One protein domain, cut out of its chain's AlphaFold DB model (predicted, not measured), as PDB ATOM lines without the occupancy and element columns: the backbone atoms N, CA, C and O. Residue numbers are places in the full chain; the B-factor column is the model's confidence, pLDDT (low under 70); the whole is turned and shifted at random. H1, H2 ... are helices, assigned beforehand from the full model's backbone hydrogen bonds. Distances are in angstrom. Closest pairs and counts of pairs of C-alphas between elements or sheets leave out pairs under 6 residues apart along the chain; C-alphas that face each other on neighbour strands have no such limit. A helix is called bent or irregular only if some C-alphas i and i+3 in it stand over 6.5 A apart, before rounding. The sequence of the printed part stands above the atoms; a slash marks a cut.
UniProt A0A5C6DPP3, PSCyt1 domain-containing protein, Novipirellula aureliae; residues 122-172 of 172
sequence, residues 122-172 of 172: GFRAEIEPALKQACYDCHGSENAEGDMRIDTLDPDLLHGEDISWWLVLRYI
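AT A GLANCE: This is residues 122 to 172 of the 172 residues of the protein "PSCyt1 domain-containing protein" of Novipirellula aureliae (UniProt A0A5C6DPP3). One helix, H1, makes one side of a flat shape, and little H2 follows at its last end; from there a long loop winds back toward H1 near residue 151 and then swings away to the small H3 on the far side, beyond which residues 167 to 172 stick out as a free tail. The printed part has 51 residues, with three named helices in the order H1, H2, H3 and no named strand. The class is all helix, though just 21 of the 51 residues are in named elements, under half. The whole is only just loose, close to compact, with a radius of gyration of the C-alphas of 12.1 A and spans of 34 by 26 by 14 A.

HOW THE PARTS SIT: Begin with H1, residues 122 to 134, which touches no helix. H2, residues 136 to 139, follows by a tight link of one residue, and the two meet only through their link. H3, residues 163 to 166, is apart from H1. H3 is also apart from H2. In the backbone of H1, 6 of 9 O i to N i+4 pairs are within hydrogen-bond range, while H2 and H3 are too short for such a pair.

IN THESE COORDINATES: Find C-alpha 122 at (287.426, 342.472, 299.774); from there H1 runs 17.5 A to C-alpha 134 at (289.533, 359.586, 297.091). H1 is irregular, but only just: C-alphas 125 and 128 are 6.8 A apart. H2 measures 4.8 A from C-alpha 136 to C-alpha 139. H3 measures 5.4 A and ends at C-alpha 166, at (269.929, 353.595, 299.664).

THE WHOLE: The two C-alphas farthest apart are those of Ala 125 and Ile 172, at 36.1 A. The printed part has no cut, and the link from H2 to H3, residues 140 to 162, is long. Look at residues 167 to 172, the last of the chain: they stand free, and their pLDDT is under 70, against a mean of 87.6 for the printed part.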
ATOM      1  N   GLY A 122     287.203 341.691 300.992       96.62
ATOM      2  CA  GLY A 122     287.426 342.472 299.774       96.62
ATOM      3  C   GLY A 122     287.143 343.961 299.984       96.62
ATOM      4  O   GLY A 122     287.954 344.802 299.593       96.62
ATOM      5  N   PHE A 123     286.072 344.304 300.719       96.44
ATOM      6  CA  PHE A 123     285.811 345.692 301.110       96.44
ATOM      7  C   PHE A 123     287.008 346.305 301.851       96.44
ATOM      8  O   PHE A 123     287.513 347.346 301.443       96.44
ATOM      9  N   ARG A 124     287.516 345.653 302.903       96.81
ATOM     10  CA  ARG A 124     288.627 346.183 303.717       96.81
ATOM     11  C   ARG A 124     289.979 346.178 303.004       96.81
ATOM     12  O   ARG A 124     290.820 347.025 303.294       96.81
ATOM     13  N   ALA A 125     290.204 345.222 302.109       97.94
ATOM     14  CA  ALA A 125     291.464 345.070 301.390       97.94
ATOM     15  C   ALA A 125     291.593 346.030 300.196       97.94
ATOM     16  O   ALA A 125     292.694 346.507 299.926       97.94
ATOM     17  N   GLU A 126     290.490 346.318 299.496       97.25
ATOM     18  CA  GLU A 126     290.514 347.009 298.198       97.25
ATOM     19  C   GLU A 126     289.651 348.282 298.165       97.25
ATOM     20  O   GLU A 126     290.079 349.297 297.612       97.25
ATOM     21  N   ILE A 127     288.471 348.274 298.796       97.38
ATOM     22  CA  ILE A 127     287.500 349.383 298.718       97.38
ATOM     23  C   ILE A 127     287.763 350.459 299.784       97.38
ATOM     24  O   ILE A 127     287.874 351.636 299.447       97.38
ATOM     25  N   GLU A 128     287.923 350.078 301.056       96.94
ATOM     26  CA  GLU A 128     288.217 350.986 302.177       96.94
ATOM     27  C   GLU A 128     289.470 351.855 301.905       96.94
ATOM     28  O   GLU A 128     289.390 353.074 302.091       96.94
ATOM     29  N   PRO A 129     290.595 351.325 301.368       98.06
ATOM     30  CA  PRO A 129     291.751 352.145 300.998       98.06
ATOM     31  C   PRO A 129     291.471 353.128 299.853       98.06
ATOM     32  O   PRO A 129     291.979 354.249 299.879       98.06
ATOM     33  N   ALA A 130     290.656 352.740 298.865       98.00
ATOM     34  CA  ALA A 130     290.300 353.597 297.736       98.00
ATOM     35  C   ALA A 130     289.378 354.751 298.167       98.00
ATOM     36  O   ALA A 130     289.650 355.907 297.841       98.00
ATOM     37  N   LEU A 131     288.348 354.462 298.971       97.19
ATOM     38  CA  LEU A 131     287.479 355.477 299.584       97.19
ATOM     39  C   LEU A 131     288.285 356.430 300.476       97.19
ATOM     40  O   LEU A 131     288.098 357.646 300.428       97.19
ATOM     41  N   LYS A 132     289.246 355.896 301.237       97.06
ATOM     42  CA  LYS A 132     290.147 356.693 302.071       97.06
ATOM     43  C   LYS A 132     291.076 357.609 301.277       97.06
ATOM     44  O   LYS A 132     291.385 358.694 301.755       97.06
ATOM     45  N   GLN A 133     291.515 357.199 300.087       97.81
ATOM     46  CA  GLN A 133     292.346 358.032 299.215       97.81
ATOM     47  C   GLN A 133     291.535 359.082 298.436       97.81
ATOM     48  O   GLN A 133     292.064 360.153 298.152       97.81
ATOM     49  N   ALA A 134     290.296 358.772 298.043       97.44
ATOM     50  CA  ALA A 134     289.533 359.586 297.091       97.44
ATOM     51  C   ALA A 134     288.384 360.403 297.706       97.44
ATOM     52  O   ALA A 134     287.920 361.346 297.069       97.44
ATOM     53  N   CYS A 135     287.890 360.039 298.896       95.94
ATOM     54  CA  CYS A 135     286.621 360.558 299.422       95.94
ATOM     55  C   CYS A 135     286.702 361.133 300.846       95.94
ATOM     56  O   CYS A 135     285.929 362.033 301.170       95.94
ATOM     57  N   TYR A 136     287.605 360.643 301.705       96.06
ATOM     58  CA  TYR A 136     287.631 361.027 303.130       96.06
ATOM     59  C   TYR A 136     288.008 362.503 303.373       96.06
ATOM     60  O   TYR A 136     287.676 363.036 304.428       96.06
ATOM     61  N   ASP A 137     288.642 363.181 302.412       95.75
ATOM     62  CA  ASP A 137     288.974 364.611 302.526       95.75
ATOM     63  C   ASP A 137     287.714 365.511 302.527       95.75
ATOM     64  O   ASP A 137     287.718 366.569 303.163       95.75
ATOM     65  N   CYS A 138     286.623 365.075 301.875       96.12
ATOM     66  CA  CYS A 138     285.330 365.785 301.816       96.12
ATOM     67  C   CYS A 138     284.191 365.090 302.591       96.12
ATOM     68  O   CYS A 138     283.244 365.762 302.993       96.12
ATOM     69  N   HIS A 139     284.273 363.771 302.797       94.88
ATOM     70  CA  HIS A 139     283.234 362.933 303.421       94.88
ATOM     71  C   HIS A 139     283.800 362.056 304.559       94.88
ATOM     72  O   HIS A 139     283.497 360.862 304.653       94.88
ATOM     73  N   GLY A 140     284.686 362.627 305.373       93.19
ATOM     74  CA  GLY A 140     285.364 361.982 306.499       93.19
ATOM     75  C   GLY A 140     285.021 362.607 307.856       93.19
ATOM     76  O   GLY A 140     283.986 363.246 308.029       93.19
ATOM     77  N   SER A 141     285.909 362.453 308.842       93.56
ATOM     78  CA  SER A 141     285.664 362.930 310.211       93.56
ATOM     79  C   SER A 141     285.593 364.453 310.344       93.56
ATOM     80  O   SER A 141     284.810 364.951 311.152       93.56
ATOM     81  N   GLU A 142     286.387 365.177 309.552       92.75
ATOM     82  CA  GLU A 142     286.518 366.637 309.640       92.75
ATOM     83  C   GLU A 142     285.526 367.381 308.726       92.75
ATOM     84  O   GLU A 142     285.074 368.471 309.070       92.75
ATOM     85  N   ASN A 143     285.170 366.781 307.584       90.62
ATOM     86  CA  ASN A 143     284.274 367.335 306.564       90.62
ATOM     87  C   ASN A 143     283.212 366.294 306.189       90.62
ATOM     88  O   ASN A 143     283.559 365.162 305.865       90.62
ATOM     89  N   ALA A 144     281.939 366.691 306.188       90.50
ATOM     90  CA  ALA A 144     280.792 365.836 305.868       90.50
ATOM     91  C   ALA A 144     279.958 366.456 304.732       90.50
ATOM     92  O   ALA A 144     278.800 366.837 304.916       90.50
ATOM     93  N   GLU A 145     280.576 366.659 303.567       92.69
ATOM     94  CA  GLU A 145     279.912 367.293 302.428       92.69
ATOM     95  C   GLU A 145     278.667 366.490 302.004       92.69
ATOM     96  O   GLU A 145     278.660 365.258 302.027       92.69
ATOM     97  N   GLY A 146     277.576 367.191 301.684       87.94
ATOM     98  CA  GLY A 146     276.290 366.564 301.353       87.94
ATOM     99  C   GLY A 146     275.606 365.799 302.497       87.94
ATOM    100  O   GLY A 146     274.722 365.001 302.206       87.94
ATOM    101  N   ASP A 147     276.004 366.018 303.759       86.94
ATOM    102  CA  ASP A 147     275.585 365.226 304.938       86.94
ATOM    103  C   ASP A 147     275.989 363.736 304.837       86.94
ATOM    104  O   ASP A 147     275.371 362.845 305.418       86.94
ATOM    105  N   MET A 148     277.051 363.454 304.069       86.62
ATOM    106  CA  MET A 148     277.538 362.106 303.780       86.62
ATOM    107  C   MET A 148     278.848 361.803 304.515       86.62
ATOM    108  O   MET A 148     279.814 362.565 304.444       86.62
ATOM    109  N   ARG A 149     278.885 360.651 305.197       91.25
ATOM    110  CA  ARG A 149     280.014 360.166 306.004       91.25
ATOM    111  C   ARG A 149     280.477 358.796 305.518       91.25
ATOM    112  O   ARG A 149     279.878 357.774 305.835       91.25
ATOM    113  N   ILE A 150     281.540 358.782 304.720       93.62
ATOM    114  CA  ILE A 150     282.088 357.566 304.098       93.62
ATOM    115  C   ILE A 150     283.120 356.895 305.024       93.62
ATOM    116  O   ILE A 150     283.346 355.691 304.931       93.62
ATOM    117  N   ASP A 151     283.700 357.636 305.973       94.00
ATOM    118  CA  ASP A 151     284.586 357.098 307.013       94.00
ATOM    119  C   ASP A 151     283.864 356.291 308.108       94.00
ATOM    120  O   ASP A 151     284.518 355.574 308.865       94.00
ATOM    121  N   THR A 152     282.533 356.388 308.190       93.12
ATOM    122  CA  THR A 152     281.692 355.611 309.119       93.12
ATOM    123  C   THR A 152     280.788 354.588 308.428       93.12
ATOM    124  O   THR A 152     279.971 353.977 309.109       93.12
ATOM    125  N   LEU A 153     280.926 354.410 307.109       92.69
ATOM    126  CA  LEU A 153     280.114 353.498 306.295       92.69
ATOM    127  C   LEU A 153     280.239 352.042 306.778       92.69
ATOM    128  O   LEU A 153     281.351 351.523 306.919       92.69
ATOM    129  N   ASP A 154     279.105 351.371 306.975       93.56
ATOM    130  CA  ASP A 154     279.052 349.939 307.271       93.56
ATOM    131  C   ASP A 154     279.621 349.132 306.081       93.56
ATOM    132  O   ASP A 154     279.124 349.259 304.957       93.56
ATOM    133  N   PRO A 155     280.663 348.295 306.272       93.75
ATOM    134  CA  PRO A 155     281.200 347.458 305.200       93.75
ATOM    135  C   PRO A 155     280.202 346.403 304.691       93.75
ATOM    136  O   PRO A 155     280.409 345.868 303.599       93.75
ATOM    137  N   ASP A 156     279.132 346.081 305.433       93.62
ATOM    138  CA  ASP A 156     278.057 345.228 304.923       93.62
ATOM    139  C   ASP A 156     277.028 346.034 304.115       93.62
ATOM    140  O   ASP A 156     275.933 346.365 304.566       93.62
ATOM    141  N   LEU A 157     277.357 346.279 302.848       89.12
ATOM    142  CA  LEU A 157     276.482 346.973 301.897       89.12
ATOM    143  C   LEU A 157     275.236 346.156 301.463       89.12
ATOM    144  O   LEU A 157     274.520 346.588 300.556       89.12
ATOM    145  N   LEU A 158     274.977 344.977 302.056       88.94
ATOM    146  CA  LEU A 158     273.855 344.082 301.716       88.94
ATOM    147  C   LEU A 158     272.916 343.746 302.896       88.94
ATOM    148  O   LEU A 158     271.728 343.525 302.660       88.94
ATOM    149  N   HIS A 159     273.402 343.793 304.142       88.25
ATOM    150  CA  HIS A 159     272.614 343.596 305.370       88.25
ATOM    151  C   HIS A 159     272.907 344.602 306.514       88.25
ATOM    152  O   HIS A 159     272.282 344.495 307.569       88.25
ATOM    153  N   GLY A 160     273.830 345.553 306.326       89.12
ATOM    154  CA  GLY A 160     274.245 346.565 307.309       89.12
ATOM    155  C   GLY A 160     273.276 347.736 307.540       89.12
ATOM    156  O   GLY A 160     272.233 347.859 306.891       89.12
ATOM    157  N   GLU A 161     273.619 348.617 308.487       88.06
ATOM    158  CA  GLU A 161     272.717 349.670 309.005       88.06
ATOM    159  C   GLU A 161     272.384 350.759 307.957       88.06
ATOM    160  O   GLU A 161     271.222 351.163 307.801       88.06
ATOM    161  N   ASP A 162     273.375 351.155 307.152       88.00
ATOM    162  CA  ASP A 162     273.265 352.221 306.142       88.00
ATOM    163  C   ASP A 162     272.354 351.872 304.949       88.00
ATOM    164  O   ASP A 162     272.036 352.719 304.116       88.00
ATOM    165  N   ILE A 163     271.875 350.633 304.832       85.38
ATOM    166  CA  ILE A 163     271.063 350.180 303.686       85.38
ATOM    167  C   ILE A 163     269.714 350.895 303.607       85.38
ATOM    168  O   ILE A 163     269.174 351.116 302.518       85.38
ATOM    169  N   SER A 164     269.197 351.316 304.759       79.00
ATOM    170  CA  SER A 164     267.978 352.114 304.868       79.00
ATOM    171  C   SER A 164     268.034 353.417 304.051       79.00
ATOM    172  O   SER A 164     267.026 353.786 303.449       79.00
ATOM    173  N   TRP A 165     269.210 354.051 303.936       70.62
ATOM    174  CA  TRP A 165     269.464 355.250 303.123       70.62
ATOM    175  C   TRP A 165     269.311 354.961 301.620       70.62
ATOM    176  O   TRP A 165     268.656 355.716 300.901       70.62
ATOM    177  N   TRP A 166     269.849 353.842 301.117       71.44
ATOM    178  CA  TRP A 166     269.929 353.595 299.664       71.44
ATOM    179  C   TRP A 166     268.609 353.082 299.068       71.44
ATOM    180  O   TRP A 166     268.380 353.181 297.861       71.44
ATOM    181  N   LEU A 167     267.721 352.533 299.903       66.94
ATOM    182  CA  LEU A 167     266.453 351.932 299.473       66.94
ATOM    183  C   LEU A 167     265.275 352.917 299.373       66.94
ATOM    184  O   LEU A 167     264.217 352.525 298.874       66.94
ATOM    185  N   VAL A 168     265.445 354.183 299.777       58.72
ATOM    186  CA  VAL A 168     264.381 355.215 299.780       58.72
ATOM    187  C   VAL A 168     263.757 355.427 298.391       58.72
ATOM    188  O   VAL A 168     262.551 355.641 298.280       58.72
ATOM    189  N   LEU A 169     264.534 355.263 297.314       56.12
ATOM    190  CA  LEU A 169     264.095 355.419 295.916       56.12
ATOM    191  C   LEU A 169     263.139 354.313 295.400       56.12
ATOM    192  O   LEU A 169     262.958 354.174 294.194       56.12
ATOM    193  N   ARG A 170     262.551 353.493 296.284       53.47
ATOM    194  CA  ARG A 170     261.652 352.375 295.927       53.47
ATOM    195  C   ARG A 170     260.167 352.629 296.227       53.47
ATOM    196  O   ARG A 170     259.343 351.768 295.936       53.47
ATOM    197  N   TYR A 171     259.834 353.782 296.810       47.06
ATOM    198  CA  TYR A 171     258.467 354.164 297.197       47.06
ATOM    199  C   TYR A 171     258.050 355.533 296.623       47.06
ATOM    200  O   TYR A 171     257.394 356.326 297.300       47.06
ATOM    201  N   ILE A 172     258.442 355.794 295.371       45.00
ATOM    202  CA  ILE A 172     258.042 356.939 294.536       45.00
ATOM    203  C   ILE A 172     257.710 356.405 293.137       45.00
ATOM    204  O   ILE A 172     256.681 356.840 292.581       45.00
TER     205      ILE A 172